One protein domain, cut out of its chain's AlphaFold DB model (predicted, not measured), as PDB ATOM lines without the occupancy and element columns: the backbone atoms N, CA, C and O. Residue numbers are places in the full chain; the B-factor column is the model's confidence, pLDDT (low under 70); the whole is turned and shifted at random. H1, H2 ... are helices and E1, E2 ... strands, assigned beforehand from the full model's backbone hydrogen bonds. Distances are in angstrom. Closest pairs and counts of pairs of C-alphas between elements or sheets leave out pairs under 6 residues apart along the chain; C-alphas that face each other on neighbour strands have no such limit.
ATOM      1  N   LYS A  79     144.689 132.670 154.689       60.72
ATOM      2  CA  LYS A  79     145.731 133.163 155.591       60.72
ATOM      3  C   LYS A  79     145.984 134.660 155.429       60.72
ATOM      4  O   LYS A  79     146.163 135.363 156.421       60.72
ATOM      5  N   GLN A  80     145.973 135.154 154.192       64.06
ATOM      6  CA  GLN A  80     146.066 136.583 153.890       64.06
ATOM      7  C   GLN A  80     144.817 137.323 154.364       64.06
ATOM      8  O   GLN A  80     144.940 138.417 154.907       64.06
ATOM      9  N   ALA A  81     143.643 136.698 154.235       69.62
ATOM     10  CA  ALA A  81     142.412 137.220 154.814       69.62
ATOM     11  C   ALA A  81     142.547 137.371 156.339       69.62
ATOM     12  O   ALA A  81     142.388 138.470 156.852       69.62
ATOM     13  N   ALA A  82     142.982 136.327 157.057       69.00
ATOM     14  CA  ALA A  82     143.175 136.401 158.511       69.00
ATOM     15  C   ALA A  82     144.163 137.508 158.950       69.00
ATOM     16  O   ALA A  82     143.944 138.167 159.963       69.00
ATOM     17  N   LEU A  83     145.239 137.750 158.194       69.88
ATOM     18  CA  LEU A  83     146.158 138.867 158.464       69.88
ATOM     19  C   LEU A  83     145.531 140.227 158.197       69.88
ATOM     20  O   LEU A  83     145.725 141.158 158.977       69.88
ATOM     21  N   ALA A  84     144.810 140.347 157.084       74.00
ATOM     22  CA  ALA A  84     144.095 141.563 156.761       74.00
ATOM     23  C   ALA A  84     143.071 141.880 157.859       74.00
ATOM     24  O   ALA A  84     142.925 143.039 158.224       74.00
ATOM     25  N   ASP A  85     142.422 140.868 158.438       79.94
ATOM     26  CA  ASP A  85     141.477 141.025 159.545       79.94
ATOM     27  C   ASP A  85     142.160 141.547 160.816       79.94
ATOM     28  O   ASP A  85     141.633 142.453 161.462       79.94
ATOM     29  N   VAL A  86     143.339 141.021 161.169       79.31
ATOM     30  CA  VAL A  86     144.151 141.545 162.286       79.31
ATOM     31  C   VAL A  86     144.584 142.986 162.004       79.31
ATOM     32  O   VAL A  86     144.545 143.825 162.899       79.31
ATOM     33  N   GLY A  87     144.946 143.301 160.757       81.06
ATOM     34  CA  GLY A  87     145.315 144.659 160.369       81.06
ATOM     35  C   GLY A  87     144.168 145.653 160.390       81.06
ATOM     36  O   GLY A  87     144.387 146.794 160.786       81.06
ATOM     37  N   ARG A  88     142.948 145.228 160.044       85.38
ATOM     38  CA  ARG A  88     141.745 146.056 160.202       85.38
ATOM     39  C   ARG A  88     141.466 146.337 161.673       85.38
ATOM     40  O   ARG A  88     141.297 147.488 162.036       85.38
ATOM     41  N   GLN A  89     141.532 145.318 162.527       87.88
ATOM     42  CA  GLN A  89     141.347 145.505 163.970       87.88
ATOM     43  C   GLN A  89     142.411 146.434 164.574       87.88
ATOM     44  O   GLN A  89     142.085 147.309 165.368       87.88
ATOM     45  N   ALA A  90     143.677 146.283 164.177       87.12
ATOM     46  CA  ALA A  90     144.756 147.147 164.651       87.12
ATOM     47  C   ALA A  90     144.616 148.594 164.144       87.12
ATOM     48  O   ALA A  90     144.961 149.533 164.858       87.12
ATOM     49  N   PHE A  91     144.100 148.778 162.925       89.88
ATOM     50  CA  PHE A  91     143.753 150.088 162.382       89.88
ATOM     51  C   PHE A  91     142.624 150.753 163.154       89.88
ATOM     52  O   PHE A  91     142.774 151.905 163.546       89.88
ATOM     53  N   ASP A  92     141.523 150.033 163.372       92.06
ATOM     54  CA  ASP A  92     140.367 150.557 164.095       92.06
ATOM     55  C   ASP A  92     140.780 150.961 165.515       92.06
ATOM     56  O   ASP A  92     140.520 152.091 165.916       92.06
ATOM     57  N   ALA A  93     141.552 150.115 166.205       92.06
ATOM     58  CA  ALA A  93     142.121 150.434 167.512       92.06
ATOM     59  C   ALA A  93     142.961 151.723 167.491       92.06
ATOM     60  O   ALA A  93     142.822 152.572 168.364       92.06
ATOM     61  N   LEU A  94     143.818 151.903 166.479       91.75
ATOM     62  CA  LEU A  94     144.656 153.096 166.361       91.75
ATOM     63  C   LEU A  94     143.850 154.355 166.023       91.75
ATOM     64  O   LEU A  94     144.125 155.416 166.574       91.75
ATOM     65  N   ARG A  95     142.851 154.250 165.144       93.62
ATOM     66  CA  ARG A  95     141.967 155.364 164.782       93.62
ATOM     67  C   ARG A  95     141.096 155.801 165.960       93.62
ATOM     68  O   ARG A  95     140.808 156.984 166.099       93.62
ATOM     69  N   GLU A  96     140.663 154.851 166.782       95.81
ATOM     70  CA  GLU A  96     139.725 155.069 167.889       95.81
ATOM     71  C   GLU A  96     140.422 155.362 169.230       95.81
ATOM     72  O   GLU A  96     139.739 155.501 170.241       95.81
ATOM     73  N   ASP A  97     141.757 155.490 169.237       95.31
ATOM     74  CA  ASP A  97     142.592 155.645 170.446       95.31
ATOM     75  C   ASP A  97     142.386 154.510 171.476       95.31
ATOM     76  O   ASP A  97     142.544 154.678 172.685       95.31
ATOM     77  N   ASP A  98     142.038 153.311 171.002       94.94
ATOM     78  CA  ASP A  98     141.795 152.142 171.844       94.94
ATOM     79  C   ASP A  98     143.071 151.304 172.007       94.94
ATOM     80  O   ASP A  98     143.312 150.293 171.332       94.94
ATOM     81  N   LEU A  99     143.917 151.737 172.945       89.50
ATOM     82  CA  LEU A  99     145.117 150.992 173.309       89.50
ATOM     83  C   LEU A  99     144.774 149.586 173.818       89.50
ATOM     84  O   LEU A  99     145.519 148.659 173.523       89.50
ATOM     85  N   ASP A 100     143.679 149.388 174.551       88.88
ATOM     86  CA  ASP A 100     143.337 148.074 175.108       88.88
ATOM     87  C   ASP A 100     142.955 147.078 174.002       88.88
ATOM     88  O   ASP A 100     143.390 145.923 174.044       88.88
ATOM     89  N   ALA A 101     142.233 147.524 172.969       88.69
ATOM     90  CA  ALA A 101     141.951 146.728 171.777       88.69
ATOM     91  C   ALA A 101     143.229 146.372 171.009       88.69
ATOM     92  O   ALA A 101     143.408 145.213 170.626       88.69
ATOM     93  N   LEU A 102     144.166 147.318 170.841       86.88
ATOM     94  CA  LEU A 102     145.473 146.994 170.262       86.88
ATOM     95  C   LEU A 102     146.208 145.975 171.144       86.88
ATOM     96  O   LEU A 102     146.761 144.998 170.641       86.88
ATOM     97  N   MET A 103     146.190 146.166 172.461       83.12
ATOM     98  CA  MET A 103     146.875 145.294 173.408       83.12
ATOM     99  C   MET A 103     146.282 143.884 173.436       83.12
ATOM    100  O   MET A 103     147.020 142.921 173.629       83.12
ATOM    101  N   ALA A 104     144.986 143.736 173.165       81.44
ATOM    102  CA  ALA A 104     144.349 142.439 172.970       81.44
ATOM    103  C   ALA A 104     144.872 141.706 171.722       81.44
ATOM    104  O   ALA A 104     144.900 140.478 171.724       81.44
ATOM    105  N   LEU A 105     145.341 142.429 170.696       78.25
ATOM    106  CA  LEU A 105     146.031 141.864 169.525       78.25
ATOM    107  C   LEU A 105     147.526 141.608 169.788       78.25
ATOM    108  O   LEU A 105     148.139 140.774 169.113       78.25
ATOM    109  N   THR A 106     148.127 142.327 170.747       69.19
ATOM    110  CA  THR A 106     149.539 142.195 171.140       69.19
ATOM    111  C   THR A 106     149.668 141.304 172.373       69.19
ATOM    112  O   THR A 106     149.521 141.720 173.519       69.19
ATOM    113  N   HIS A 107     149.940 140.029 172.168       67.25
ATOM    114  CA  HIS A 107     149.856 139.033 173.235       67.25
ATOM    115  C   HIS A 107     151.133 138.976 174.109       67.25
ATOM    116  O   HIS A 107     151.841 137.969 174.130       67.25
ATOM    117  N   LEU A 108     151.434 140.060 174.825       54.41
ATOM    118  CA  LEU A 108     152.695 140.244 175.558       54.41
ATOM    119  C   LEU A 108     152.794 139.388 176.832       54.41
ATOM    120  O   LEU A 108     153.883 138.951 177.179       54.41
ATOM    121  N   GLU A 109     151.677 139.145 177.533       52.50
ATOM    122  CA  GLU A 109     151.615 138.321 178.753       52.50
ATOM    123  C   GLU A 109     150.211 137.710 178.917       52.50
ATOM    124  O   GLU A 109     149.220 138.435 178.870       52.50
ATOM    125  N   GLY A 110     150.110 136.389 179.125       54.34
ATOM    126  CA  GLY A 110     148.850 135.699 179.462       54.34
ATOM    127  C   GLY A 110     147.800 135.586 178.343       54.34
ATOM    128  O   GLY A 110     146.694 135.126 178.606       54.34
ATOM    129  N   GLY A 111     148.125 136.008 177.117       57.84
ATOM    130  CA  GLY A 111     147.276 135.842 175.931       57.84
ATOM    131  C   GLY A 111     147.601 134.577 175.132       57.84
ATOM    132  O   GLY A 111     148.609 133.912 175.376       57.84
ATOM    133  N   ALA A 112     146.799 134.278 174.105       57.66
ATOM    134  CA  ALA A 112     146.927 133.057 173.300       57.66
ATOM    135  C   ALA A 112     148.313 132.866 172.646       57.66
ATOM    136  O   ALA A 112     148.697 131.741 172.345       57.66
ATOM    137  N   LEU A 113     149.093 133.937 172.437       59.56
ATOM    138  CA  LEU A 113     150.479 133.820 171.964       59.56
ATOM    139  C   LEU A 113     151.429 133.443 173.093       59.56
ATOM    140  O   LEU A 113     152.286 132.603 172.877       59.56
ATOM    141  N   ALA A 114     151.290 134.048 174.273       63.72
ATOM    142  CA  ALA A 114     152.136 133.748 175.422       63.72
ATOM    143  C   ALA A 114     151.939 132.292 175.883       63.72
ATOM    144  O   ALA A 114     152.899 131.627 176.250       63.72
ATOM    145  N   GLU A 115     150.713 131.763 175.789       64.62
ATOM    146  CA  GLU A 115     150.426 130.347 176.064       64.62
ATOM    147  C   GLU A 115     151.034 129.388 175.029       64.62
ATOM    148  O   GLU A 115     151.364 128.250 175.358       64.62
ATOM    149  N   ARG A 116     151.153 129.812 173.765       65.88
ATOM    150  CA  ARG A 116     151.583 128.949 172.648       65.88
ATOM    151  C   ARG A 116     153.048 129.124 172.260       65.88
ATOM    152  O   ARG A 116     153.626 128.189 171.721       65.88
ATOM    153  N   CYS A 117     153.632 130.277 172.571       66.38
ATOM    154  CA  CYS A 117     155.030 130.656 172.386       66.38
ATOM    155  C   CYS A 117     155.647 131.150 173.713       66.38
ATOM    156  O   CYS A 117     156.102 132.294 173.773       66.38
ATOM    157  N   PRO A 118     155.675 130.324 174.776       64.56
ATOM    158  CA  PRO A 118     156.113 130.752 176.109       64.56
ATOM    159  C   PRO A 118     157.589 131.173 176.165       64.56
ATOM    160  O   PRO A 118     157.956 132.025 176.968       64.56
ATOM    161  N   ASP A 119     158.423 130.611 175.287       65.50
ATOM    162  CA  ASP A 119     159.865 130.881 175.235       65.50
ATOM    163  C   ASP A 119     160.229 132.046 174.304       65.50
ATOM    164  O   ASP A 119     161.403 132.401 174.158       65.50
ATOM    165  N   LYS A 120     159.235 132.657 173.648       62.00
ATOM    166  CA  LYS A 120     159.470 133.795 172.767       62.00
ATOM    167  C   LYS A 120     159.657 135.062 173.612       62.00
ATOM    168  O   LYS A 120     158.744 135.441 174.346       62.00
ATOM    169  N   PRO A 121     160.783 135.781 173.473       58.47
ATOM    170  CA  PRO A 121     160.922 137.079 174.109       58.47
ATOM    171  C   PRO A 121     159.925 138.061 173.485       58.47
ATOM    172  O   PRO A 121     159.921 138.250 172.269       58.47
ATOM    173  N   SER A 122     159.102 138.704 174.317       60.75
ATOM    174  CA  SER A 122     158.315 139.862 173.886       60.75
ATOM    175  C   SER A 122     159.285 140.964 173.441       60.75
ATOM    176  O   SER A 122     160.088 141.416 174.264       60.75
ATOM    177  N   PRO A 123     159.270 141.407 172.172       54.47
ATOM    178  CA  PRO A 123     160.262 142.355 171.666       54.47
ATOM    179  C   PRO A 123     160.034 143.783 172.171       54.47
ATOM    180  O   PRO A 123     160.914 144.623 172.005       54.47
ATOM    181  N   ALA A 124     158.873 144.069 172.766       67.50
ATOM    182  CA  ALA A 124     158.536 145.367 173.328       67.50
ATOM    183  C   ALA A 124     157.821 145.211 174.680       67.50
ATOM    184  O   ALA A 124     157.135 144.222 174.944       67.50
ATOM    185  N   THR A 125     157.985 146.201 175.555       77.06
ATOM    186  CA  THR A 125     157.246 146.268 176.828       77.06
ATOM    187  C   THR A 125     155.869 146.907 176.626       77.06
ATOM    188  O   THR A 125     155.691 147.712 175.713       77.06
ATOM    189  N   LYS A 126     154.905 146.645 177.525       80.88
ATOM    190  CA  LYS A 126     153.591 147.330 177.520       80.88
ATOM    191  C   LYS A 126     153.735 148.857 177.436       80.88
ATOM    192  O   LYS A 126     153.023 149.516 176.688       80.88
ATOM    193  N   GLN A 127     154.695 149.418 178.177       84.06
ATOM    194  CA  GLN A 127     154.964 150.856 178.195       84.06
ATOM    195  C   GLN A 127     155.505 151.372 176.856       84.06
ATOM    196  O   GLN A 127     155.116 152.450 176.412       84.06
ATOM    197  N   GLU A 128     156.391 150.614 176.212       82.38
ATOM    198  CA  GLU A 128     156.940 150.964 174.903       82.38
ATOM    199  C   GLU A 128     155.862 150.945 173.815       82.38
ATOM    200  O   GLU A 128     155.799 151.860 172.994       82.38
ATOM    201  N   ILE A 129     154.975 149.952 173.846       84.75
ATOM    202  CA  ILE A 129     153.864 149.835 172.895       84.75
ATOM    203  C   ILE A 129     152.890 150.988 173.089       84.75
ATOM    204  O   ILE A 129     152.577 151.680 172.129       84.75
ATOM    205  N   ALA A 130     152.517 151.282 174.336       88.88
ATOM    206  CA  ALA A 130     151.670 152.424 174.659       88.88
ATOM    207  C   ALA A 130     152.274 153.767 174.213       88.88
ATOM    208  O   ALA A 130     151.539 154.687 173.867       88.88
ATOM    209  N   ALA A 131     153.600 153.924 174.270       88.00
ATOM    210  CA  ALA A 131     154.271 155.144 173.825       88.00
ATOM    211  C   ALA A 131     154.258 155.277 172.295       88.00
ATOM    212  O   ALA A 131     153.953 156.344 171.774       88.00
ATOM    213  N   ARG A 132     154.556 154.188 171.577       89.56
ATOM    214  CA  ARG A 132     154.553 154.167 170.107       89.56
ATOM    215  C   ARG A 132     153.140 154.288 169.532       89.56
ATOM    216  O   ARG A 132     152.963 154.963 168.528       89.56
ATOM    217  N   PHE A 133     152.158 153.663 170.180       91.31
ATOM    218  CA  PHE A 133     150.742 153.793 169.843       91.31
ATOM    219  C   PHE A 133     150.302 155.252 169.912       91.31
ATOM    220  O   PHE A 133     149.864 155.791 168.903       91.31
ATOM    221  N   ARG A 134     150.528 155.907 171.061       93.19
ATOM    222  CA  ARG A 134     150.192 157.325 171.248       93.19
ATOM    223  C   ARG A 134     150.883 158.220 170.233       93.19
ATOM    224  O   ARG A 134     150.217 159.018 169.601       93.19
ATOM    225  N   PHE A 135     152.182 158.021 170.001       93.69
ATOM    226  CA  PHE A 135     152.896 158.761 168.958       93.69
ATOM    227  C   PHE A 135     152.201 158.649 167.593       93.69
ATOM    228  O   PHE A 135     152.004 159.651 166.922       93.69
ATOM    229  N   CYS A 136     151.796 157.444 167.188       92.88
ATOM    230  CA  CYS A 136     151.121 157.262 165.908       92.88
ATOM    231  C   CYS A 136     149.696 157.798 165.876       92.88
ATOM    232  O   CYS A 136     149.277 158.288 164.832       92.88
ATOM    233  N   HIS A 137     148.964 157.710 166.982       94.12
ATOM    234  CA  HIS A 137     147.646 158.314 167.078       94.12
ATOM    235  C   HIS A 137     147.733 159.845 166.984       94.12
ATOM    236  O   HIS A 137     147.010 160.440 166.195       94.12
ATOM    237  N   ASP A 138     148.661 160.464 167.713       94.94
ATOM    238  CA  ASP A 138     148.774 161.922 167.819       94.94
ATOM    239  C   ASP A 138     149.318 162.586 166.538       94.94
ATOM    240  O   ASP A 138     148.934 163.709 166.214       94.94
ATOM    241  N   GLU A 139     150.224 161.924 165.811       94.25
ATOM    242  CA  GLU A 139     150.864 162.494 164.612       94.25
ATOM    243  C   GLU A 139     150.010 162.374 163.341       94.25
ATOM    244  O   GLU A 139     150.208 163.124 162.383       94.25
ATOM    245  N   ILE A 140     149.078 161.419 163.298       93.31
ATOM    246  CA  ILE A 140     148.229 161.185 162.129       93.31
ATOM    247  C   ILE A 140     146.959 162.025 162.265       93.31
ATOM    248  O   ILE A 140     146.184 161.867 163.201       93.31
ATOM    249  N   ASP A 141     146.696 162.881 161.277       94.06
ATOM    250  CA  ASP A 141     145.409 163.573 161.165       94.06
ATOM    251  C   ASP A 141     144.318 162.596 160.689       94.06
ATOM    252  O   ASP A 141     144.073 162.427 159.492       94.06
ATOM    253  N   TRP A 142     143.671 161.915 161.637       92.00
ATOM    254  CA  TRP A 142     142.655 160.896 161.355       92.00
ATOM    255  C   TRP A 142     141.433 161.428 160.599       92.00
ATOM    256  O   TRP A 142     140.811 160.670 159.854       92.00
ATOM    257  N   GLU A 143     141.103 162.718 160.716       93.19
ATOM    258  CA  GLU A 143     139.999 163.337 159.964       93.19
ATOM    259  C   GLU A 143     140.343 163.552 158.481       93.19
ATOM    260  O   GLU A 143     139.452 163.699 157.628       93.19
ATOM    261  N   ALA A 144     141.638 163.571 158.164       92.69
ATOM    262  CA  ALA A 144     142.154 163.641 156.810       92.69
ATOM    263  C   ALA A 144     142.347 162.260 156.165       92.69
ATOM    264  O   ALA A 144     142.612 162.217 154.968       92.69
ATOM    265  N   VAL A 145     142.190 161.140 156.876       92.06
ATOM    266  CA  VAL A 145     142.303 159.799 156.271       92.06
ATOM    267  C   VAL A 145     141.101 159.533 155.354       92.06
ATOM    268  O   VAL A 145     139.955 159.522 155.797       92.06
ATOM    269  N   GLU A 146     141.358 159.302 154.066       90.31
ATOM    270  CA  GLU A 146     140.334 158.994 153.055       90.31
ATOM    271  C   GLU A 146     140.210 157.489 152.795       90.31
ATOM    272  O   GLU A 146     139.110 156.975 152.604       90.31
ATOM    273  N   GLU A 147     141.334 156.772 152.815       87.25
ATOM    274  CA  GLU A 147     141.396 155.330 152.573       87.25
ATOM    275  C   GLU A 147     142.540 154.708 153.383       87.25
ATOM    276  O   GLU A 147     143.591 155.323 153.568       87.25
ATOM    277  N   ALA A 148     142.359 153.469 153.842       86.50
ATOM    278  CA  ALA A 148     143.416 152.665 154.444       86.50
ATOM    279  C   ALA A 148     143.616 151.385 153.625       86.50
ATOM    280  O   ALA A 148     142.706 150.565 153.498       86.50
ATOM    281  N   GLN A 149     144.820 151.197 153.090       85.25
ATOM    282  CA  GLN A 149     145.199 150.009 152.334       85.25
ATOM    283  C   GLN A 149     146.074 149.097 153.185       85.25
ATOM    284  O   GLN A 149     147.135 149.495 153.670       85.25
ATOM    285  N   ILE A 150     145.636 147.850 153.349       79.94
ATOM    286  CA  ILE A 150     146.349 146.843 154.134       79.94
ATOM    287  C   ILE A 150     147.186 145.973 153.204       79.94
ATOM    288  O   ILE A 150     146.667 145.298 152.318       79.94
ATOM    289  N   PHE A 151     148.487 145.947 153.458       73.75
ATOM    290  CA  PHE A 151     149.449 145.095 152.784       73.75
ATOM    291  C   PHE A 151     149.926 144.015 153.750       73.75
ATOM    292  O   PHE A 151     150.679 144.261 154.693       73.75
ATOM    293  N   ALA A 152     149.494 142.792 153.464       63.78
ATOM    294  CA  ALA A 152     150.014 141.572 154.060       63.78
ATOM    295  C   ALA A 152     150.938 140.889 153.038       63.78
ATOM    296  O   ALA A 152     150.600 139.845 152.476       63.78
ATOM    297  N   ASP A 153     152.063 141.535 152.711       53.44
ATOM    298  CA  ASP A 153     152.967 141.017 151.683       53.44
ATOM    299  C   ASP A 153     153.829 139.863 152.220       53.44
ATOM    300  O   ASP A 153     154.323 139.864 153.354       53.44
ATOM    301  N   LYS A 154     154.003 138.852 151.374       47.69
ATOM    302  CA  LYS A 154     154.666 137.591 151.684       47.69
ATOM    303  C   LYS A 154     156.092 137.654 151.138       47.69
ATOM    304  O   LYS A 154     156.305 137.417 149.954       47.69
ATOM    305  N   ARG A 155     157.098 137.961 151.970       45.22
ATOM    306  CA  ARG A 155     158.508 137.836 151.527       45.22
ATOM    307  C   ARG A 155     159.025 136.398 151.531       45.22
ATOM    308  O   ARG A 155     159.912 136.090 150.743       45.22
ATOM    309  N   SER A 156     158.470 135.515 152.352       46.59
ATOM    310  CA  SER A 156     158.844 134.100 152.409       46.59
ATOM    311  C   SER A 156     157.660 133.261 151.933       46.59
ATOM    312  O   SER A 156     156.605 133.233 152.550       46.59
ATOM    313  N   GLY A 157     157.785 132.580 150.796       38.25
ATOM    314  CA  GLY A 157     156.711 131.776 150.192       38.25
ATOM    315  C   GLY A 157     156.151 130.620 151.047       38.25
ATOM    316  O   GLY A 157     155.240 129.944 150.571       38.25
ATOM    317  N   GLY A 158     156.627 130.412 152.282       45.78
ATOM    318  CA  GLY A 158     156.170 129.405 153.252       45.78
ATOM    319  C   GLY A 158     154.913 129.806 154.040       45.78
ATOM    320  O   GLY A 158     154.269 130.802 153.727       45.78
ATOM    321  N   ALA A 159     154.482 129.002 155.005       47.69
ATOM    322  CA  ALA A 159     153.256 129.215 155.777       47.69
ATOM    323  C   ALA A 159     153.595 129.228 157.258       47.69
ATOM    324  O   ALA A 159     154.127 128.225 157.681       47.69
ATOM    325  N   ALA A 160     153.197 130.250 158.032       51.53
ATOM    326  CA  ALA A 160     153.621 130.396 159.435       51.53
ATOM    327  C   ALA A 160     153.560 129.099 160.252       51.53
ATOM    328  O   ALA A 160     152.473 128.652 160.632       51.53
ATOM    329  N   VAL A 161     154.735 128.519 160.520       49.03
ATOM    330  CA  VAL A 161     154.920 127.300 161.308       49.03
ATOM    331  C   VAL A 161     155.437 127.643 162.705       49.03
ATOM    332  O   VAL A 161     156.630 127.591 162.974       49.03
ATOM    333  N   GLY A 162     154.521 127.920 163.634       52.03
ATOM    334  CA  GLY A 162     154.803 127.929 165.075       52.03
ATOM    335  C   GLY A 162     155.961 128.831 165.536       52.03
ATOM    336  O   GLY A 162     156.493 129.665 164.809       52.03
ATOM    337  N   CYS A 163     156.336 128.692 166.806       55.06
ATOM    338  CA  CYS A 163     157.319 129.565 167.456       55.06
ATOM    339  C   CYS A 163     158.774 129.163 167.144       55.06
ATOM    340  O   CYS A 163     159.679 129.975 167.315       55.06
ATOM    341  N   GLU A 164     158.998 127.929 166.671       52.34
ATOM    342  CA  GLU A 164     160.334 127.377 166.397       52.34
ATOM    343  C   GLU A 164     160.883 127.712 164.998       52.34
ATOM    344  O   GLU A 164     162.091 127.623 164.792       52.34
ATOM    345  N   ALA A 165     160.050 128.141 164.040       52.25
ATOM    346  CA  ALA A 165     160.501 128.419 162.668       52.25
ATOM    347  C   ALA A 165     161.178 129.790 162.476       52.25
ATOM    348  O   ALA A 165     161.620 130.111 161.374       52.25
ATOM    349  N   GLY A 166     161.292 130.602 163.531       45.31
ATOM    350  CA  GLY A 166     161.683 132.002 163.394       45.31
ATOM    351  C   GLY A 166     160.534 132.818 162.798       45.31
ATOM    352  O   GLY A 166     159.840 132.410 161.874       45.31
ATOM    353  N   LEU A 167     160.269 133.977 163.384       49.94
ATOM    354  CA  LEU A 167     159.055 134.761 163.150       49.94
ATOM    355  C   LEU A 167     159.081 135.535 161.826       49.94
ATOM    356  O   LEU A 167     159.033 136.761 161.830       49.94
ATOM    357  N   GLU A 168     159.137 134.835 160.696       48.81
ATOM    358  CA  GLU A 168     158.994 135.429 159.363       48.81
ATOM    359  C   GLU A 168     158.272 134.498 158.384       48.81
ATOM    360  O   GLU A 168     158.822 134.091 157.362       48.81
ATOM    361  N   GLU A 169     157.004 134.182 158.638       47.78
ATOM    362  CA  GLU A 169     156.193 133.491 157.620       47.78
ATOM    363  C   GLU A 169     154.821 134.109 157.356       47.78
ATOM    364  O   GLU A 169     154.125 133.706 156.428       47.78
ATOM    365  N   LEU A 170     154.475 135.164 158.085       49.19
ATOM    366  CA  LEU A 170     153.487 136.141 157.662       49.19
ATOM    367  C   LEU A 170     154.123 137.496 157.965       49.19
ATOM    368  O   LEU A 170     154.400 137.806 159.119       49.19
ATOM    369  N   GLY A 171     154.527 138.207 156.912       52.72
ATOM    370  CA  GLY A 171     155.430 139.350 156.992       52.72
ATOM    371  C   GLY A 171     154.925 140.504 157.860       52.72
ATOM    372  O   GLY A 171     153.869 140.466 158.485       52.72
ATOM    373  N   ARG A 172     155.717 141.579 157.875       63.44
ATOM    374  CA  ARG A 172     155.314 142.873 158.428       63.44
ATOM    375  C   ARG A 172     153.937 143.249 157.872       63.44
ATOM    376  O   ARG A 172     153.793 143.373 156.659       63.44
ATOM    377  N   LEU A 173     152.964 143.440 158.754       74.94
ATOM    378  CA  LEU A 173     151.669 143.980 158.377       74.94
ATOM    379  C   LEU A 173     151.860 145.482 158.178       74.94
ATOM    380  O   LEU A 173     152.248 146.190 159.107       74.94
ATOM    381  N   GLN A 174     151.645 145.952 156.956       81.62
ATOM    382  CA  GLN A 174     151.815 147.358 156.615       81.62
ATOM    383  C   GLN A 174     150.463 147.945 156.272       81.62
ATOM    384  O   GLN A 174     149.732 147.402 155.451       81.62
ATOM    385  N   LEU A 175     150.146 149.070 156.883       86.88
ATOM    386  CA  LEU A 175     149.024 149.897 156.506       86.88
ATOM    387  C   LEU A 175     149.529 151.148 155.821       86.88
ATOM    388  O   LEU A 175     150.461 151.785 156.301       86.88
ATOM    389  N   PHE A 176     148.894 151.493 154.712       89.81
ATOM    390  CA  PHE A 176     149.104 152.750 154.020       89.81
ATOM    391  C   PHE A 176     147.827 153.568 154.122       89.81
ATOM    392  O   PHE A 176     146.775 153.142 153.650       89.81
ATOM    393  N   LEU A 177     147.912 154.715 154.781       90.81
ATOM    394  CA  LEU A 177     146.814 155.656 154.922       90.81
ATOM    395  C   LEU A 177     146.948 156.702 153.827       90.81
ATOM    396  O   LEU A 177     147.996 157.334 153.688       90.81
ATOM    397  N   HIS A 178     145.890 156.855 153.050       91.81
ATOM    398  CA  HIS A 178     145.768 157.860 152.013       91.81
ATOM    399  C   HIS A 178     145.136 159.090 152.644       91.81
ATOM    400  O   HIS A 178     143.998 159.031 153.113       91.81
ATOM    401  N   MET A 179     145.886 160.189 152.684       91.62
ATOM    402  CA  MET A 179     145.435 161.425 153.310       91.62
ATOM    403  C   MET A 179     144.821 162.364 152.275       91.62
ATOM    404  O   MET A 179     145.296 162.478 151.139       91.62
ATOM    405  N   ARG A 180     143.836 163.145 152.709       88.06
ATOM    406  CA  ARG A 180     143.295 164.282 151.974       88.06
ATOM    407  C   ARG A 180     144.425 165.269 151.699       88.06
ATOM    408  O   ARG A 180     145.036 165.804 152.618       88.06
ATOM    409  N   GLY A 181     144.708 165.510 150.421       84.06
ATOM    410  CA  GLY A 181     145.852 166.322 149.988       84.06
ATOM    411  C   GLY A 181     147.020 165.518 149.411       84.06
ATOM    412  O   GLY A 181     147.974 166.121 148.927       84.06
ATOM    413  N   GLY A 182     146.921 164.184 149.383       82.56
ATOM    414  CA  GLY A 182     147.830 163.311 148.634       82.56
ATOM    415  C   GLY A 182     149.091 162.876 149.379       82.56
ATOM    416  O   GLY A 182     149.943 162.238 148.764       82.56
ATOM    417  N   ALA A 183     149.216 163.199 150.670       88.38
ATOM    418  CA  ALA A 183     150.232 162.609 151.539       88.38
ATOM    419  C   ALA A 183     149.867 161.157 151.884       88.38
ATOM    420  O   ALA A 183     148.689 160.784 151.883       88.38
ATOM    421  N   TYR A 184     150.873 160.349 152.220       90.75
ATOM    422  CA  TYR A 184     150.669 158.969 152.645       90.75
ATOM    423  C   TYR A 184     151.359 158.706 153.971       90.75
ATOM    424  O   TYR A 184     152.516 159.068 154.167       90.75
ATOM    425  N   TRP A 185     150.679 157.992 154.859       92.38
ATOM    426  CA  TRP A 185     151.293 157.461 156.070       92.38
ATOM    427  C   TRP A 185     151.461 155.963 155.952       92.38
ATOM    428  O   TRP A 185     150.535 155.261 155.562       92.38
ATOM    429  N   ARG A 186     152.631 155.454 156.331       91.31
ATOM    430  CA  ARG A 186     152.843 154.024 156.515       91.31
ATOM    431  C   ARG A 186     152.865 153.693 157.994       91.31
ATOM    432  O   ARG A 186     153.749 154.169 158.703       91.31
ATOM    433  N   VAL A 187     151.962 152.821 158.419       89.06
ATOM    434  CA  VAL A 187     151.930 152.223 159.753       89.06
ATOM    435  C   VAL A 187     152.380 150.769 159.642       89.06
ATOM    436  O   VAL A 187     151.794 149.977 158.916       89.06
ATOM    437  N   ASP A 188     153.456 150.415 160.329       85.06
ATOM    438  CA  ASP A 188     153.980 149.057 160.376       85.06
ATOM    439  C   ASP A 188     153.604 148.410 161.715       85.06
ATOM    440  O   ASP A 188     154.029 148.876 162.776       85.06
ATOM    441  N   PHE A 189     152.875 147.297 161.651       79.19
ATOM    442  CA  PHE A 189     152.656 146.386 162.770       79.19
ATOM    443  C   PHE A 189     153.587 145.181 162.614       79.19
ATOM    444  O   PHE A 189     153.596 144.470 161.602       79.19
ATOM    445  N   HIS A 190     154.440 144.980 163.607       70.44
ATOM    446  CA  HIS A 190     155.517 144.007 163.556       70.44
ATOM    447  C   HIS A 190     155.067 142.631 164.047       70.44
ATOM    448  O   HIS A 190     154.398 142.508 165.070       70.44
ATOM    449  N   GLY A 191     155.516 141.602 163.320       59.00
ATOM    450  CA  GLY A 191     155.465 140.197 163.717       59.00
ATOM    451  C   GLY A 191     154.055 139.632 163.807       59.00
ATOM    452  O   GLY A 191     153.547 139.431 164.903       59.00
ATOM    453  N   ALA A 192     153.437 139.327 162.665       58.47
ATOM    454  CA  ALA A 192     152.211 138.546 162.678       58.47
ATOM    455  C   ALA A 192     152.528 137.091 163.050       58.47
ATOM    456  O   ALA A 192     153.343 136.437 162.397       58.47
ATOM    457  N   VAL A 193     151.899 136.575 164.103       58.44
ATOM    458  CA  VAL A 193     152.073 135.173 164.501       58.44
ATOM    459  C   VAL A 193     150.941 134.353 163.932       58.44
ATOM    460  O   VAL A 193     149.800 134.806 163.951       58.44
ATOM    461  N   GLY A 194     151.242 133.152 163.437       58.09
ATOM    462  CA  GLY A 194     150.232 132.220 162.966       58.09
ATOM    463  C   GLY A 194     150.276 130.855 163.645       58.09
ATOM    464  O   GLY A 194     151.333 130.390 164.066       58.09
ATOM    465  N   VAL A 195     149.111 130.213 163.735       54.84
ATOM    466  CA  VAL A 195     148.916 128.831 164.194       54.84
ATOM    467  C   VAL A 195     148.155 128.085 163.105       54.84
ATOM    468  O   VAL A 195     147.157 128.596 162.598       54.84
ATOM    469  N   ASP A 196     148.634 126.905 162.707       57.72
ATOM    470  CA  ASP A 196     148.042 126.104 161.623       57.72
ATOM    471  C   ASP A 196     147.838 126.913 160.323       57.72
ATOM    472  O   ASP A 196     146.879 126.738 159.570       57.72
ATOM    473  N   GLY A 197     148.746 127.863 160.073       56.41
ATOM    474  CA  GLY A 197     148.683 128.792 158.952       56.41
ATOM    475  C   GLY A 197     147.714 129.970 159.107       56.41
ATOM    476  O   GLY A 197     147.678 130.795 158.206       56.41
ATOM    477  N   LYS A 198     146.959 130.111 160.200       61.00
ATOM    478  CA  LYS A 198     146.089 131.277 160.454       61.00
ATOM    479  C   LYS A 198     146.793 132.309 161.317       61.00
ATOM    480  O   LYS A 198     147.364 131.925 162.327       61.00
ATOM    481  N   ALA A 199     146.704 133.594 160.980       64.81
ATOM    482  CA  ALA A 199     147.193 134.664 161.848       64.81
ATOM    483  C   ALA A 199     146.392 134.734 163.161       64.81
ATOM    484  O   ALA A 199     145.168 134.629 163.144       64.81
ATOM    485  N   VAL A 200     147.085 134.905 164.286       63.88
ATOM    486  CA  VAL A 200     146.521 134.930 165.644       63.88
ATOM    487  C   VAL A 200     146.865 136.198 166.430       63.88
ATOM    488  O   VAL A 200     146.320 136.374 167.510       63.88
ATOM    489  N   GLY A 201     147.749 137.071 165.933       68.06
ATOM    490  CA  GLY A 201     148.089 138.335 166.601       68.06
ATOM    491  C   GLY A 201     149.349 138.999 166.048       68.06
ATOM    492  O   GLY A 201     149.934 138.504 165.081       68.06
ATOM    493  N   ILE A 202     149.765 140.099 166.680       71.25
ATOM    494  CA  ILE A 202     150.986 140.860 166.363       71.25
ATOM    495  C   ILE A 202     151.956 140.895 167.556       71.25
ATOM    496  O   ILE A 202     151.557 140.795 168.713       71.25
ATOM    497  N   ASP A 203     153.247 141.066 167.287       64.62
ATOM    498  CA  ASP A 203     154.341 141.009 168.267       64.62
ATOM    499  C   ASP A 203     154.536 142.311 169.063       64.62
ATOM    500  O   ASP A 203     155.549 142.518 169.726       64.62
ATOM    501  N   GLY A 204     153.588 143.245 168.967       64.06
ATOM    502  CA  GLY A 204     153.585 144.479 169.755       64.06
ATOM    503  C   GLY A 204     154.299 145.673 169.133       64.06
ATOM    504  O   GLY A 204     153.939 146.810 169.422       64.06
ATOM    505  N   GLY A 205     155.278 145.478 168.251       72.12
ATOM    506  CA  GLY A 205     155.946 146.614 167.616       72.12
ATOM    507  C   GLY A 205     154.995 147.379 166.691       72.12
ATOM    508  O   GLY A 205     154.575 146.833 165.678       72.12
ATOM    509  N   ILE A 206     154.707 148.644 166.998       83.75
ATOM    510  CA  ILE A 206     154.068 149.597 166.080       83.75
ATOM    511  C   ILE A 206     155.069 150.692 165.702       83.75
ATOM    512  O   ILE A 206     155.906 151.096 166.516       83.75
ATOM    513  N   SER A 207     155.032 151.145 164.454       87.25
ATOM    514  CA  SER A 207     155.699 152.375 164.028       87.25
ATOM    515  C   SER A 207     154.912 153.034 162.907       87.25
ATOM    516  O   SER A 207     154.238 152.350 162.147       87.25
ATOM    517  N   CYS A 208     155.013 154.347 162.791       90.00
ATOM    518  CA  CYS A 208     154.364 155.125 161.747       90.00
ATOM    519  C   CYS A 208     155.341 156.160 161.208       90.00
ATOM    520  O   CYS A 208     156.247 156.612 161.914       90.00
ATOM    521  N   ARG A 209     155.182 156.496 159.933       92.75
ATOM    522  CA  ARG A 209     155.927 157.566 159.272       92.75
ATOM    523  C   ARG A 209     155.202 158.009 158.014       92.75
ATOM    524  O   ARG A 209     154.582 157.178 157.346       92.75
ATOM    525  N   GLU A 210     155.372 159.263 157.642       91.25
ATOM    526  CA  GLU A 210     155.008 159.734 156.313       91.25
ATOM    527  C   GLU A 210     155.893 159.055 155.248       91.25
ATOM    528  O   GLU A 210     157.068 158.740 155.485       91.25
ATOM    529  N   VAL A 211     155.315 158.752 154.089       89.25
ATOM    530  CA  VAL A 211     156.000 158.153 152.940       89.25
ATOM    531  C   VAL A 211     155.556 158.832 151.650       89.25
ATOM    532  O   VAL A 211     154.409 159.244 151.515       89.25
ATOM    533  N   ASP A 212     156.458 158.892 150.673       84.31
ATOM    534  CA  ASP A 212     156.180 159.560 149.397       84.31
ATOM    535  C   ASP A 212     155.311 158.710 148.451       84.31
ATOM    536  O   ASP A 212     154.656 159.237 147.554       84.31
TER     537      ASP A 212
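What this domain is: This is residues 79 to 212 of the 225 residues of an uncharacterized protein of Pseudenhygromyxa sp. WMMC2535 (UniProt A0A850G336). A strongly twisted sheet of four antiparallel strands forms a wall with two helices over one face: H1 runs slantwise over it and H4 runs along its edge strand E6, while no named helix covers the other face. E3 runs on into a small hairpin, E4 and E5, beyond one end of the sheet, with the first part of H1 packed on it; H2 folds back beside H1. The printed part has 134 residues, with four named helices followed by six named strands, a mixed class. The large sheet has the order E1, E2, E3, E6. The whole is compact, with a radius of gyration of the C-alphas of 14.5 A and spans of 44 by 33 by 19 A.

Where its parts are: In the large sheet, E1 is residues 145 to 151, 16.7 A long, E2 173 to 179, 19.2 A, E3 184 to 189, 16.3 A, and E6 206 to 211, 15.8 A, ending at C-alpha 211 (156.000, 158.153, 152.940). E4 is residues 192 to 195 and E5 residues 198 to 202. H1, residues 79 to 95, begins at C-alpha 79 (145.731, 133.163, 155.591) and is 24.3 A long. H4, residues 126 to 139, is 20.1 A long; H2 is residues 99 to 105 and H3 residues 112 to 116.

How they stand to each other: E1, E2 and E3 form a meander, each strand the antiparallel neighbour of the one before. N 149 and O 176 are 2.8 A apart between E1 and E2, N 175 and O 187 2.8 A between E2 and E3, and N 188 and O 207 2.8 A between E3 and E6. H1 is on this sheet at a height of 8.3 A, at 48 degrees to E2 on the local plane. H4 is on the same face at a height of 7.4 A, over E6, at 13 degrees to it on the local plane; their closest C-alphas are Cys 136 and Cys 208, 5.7 A. Residues 94 to 95 of H1 touch residues 133 to 137 of H4, closest at the C-alphas of Leu 94 and His 137, 6.1 A. H1 and H2, a helical hairpin, touch at Ala 93 and Leu 102, their closest C-alphas, 5.5 A apart, with a shallow tilt of 10 degrees, opposite ways. In the hairpin E4 and E5, N 193 and O 201 are 2.9 A apart. The closest C-alphas of H1 and E5 are those of Lys 79 and Lys 198, 5.2 A; those of H3 and E5 are Leu 113 and Gly 201, 7.4 A. H3 touches no helix. In H1, H2, H3 and H4 every O i to N i+4 pair is within hydrogen-bond range.

The domain as a whole: The C-alphas farthest apart are those of Asp 119 and Gly 181, 45.7 A. The printed part has no cut. The link from E1 to E2, residues 152 to 172, is long. The mean pLDDT of the printed part is 74.4; 58 residues are under 70, among them residues 106 to 124, 152 to 172 and 191 to 201.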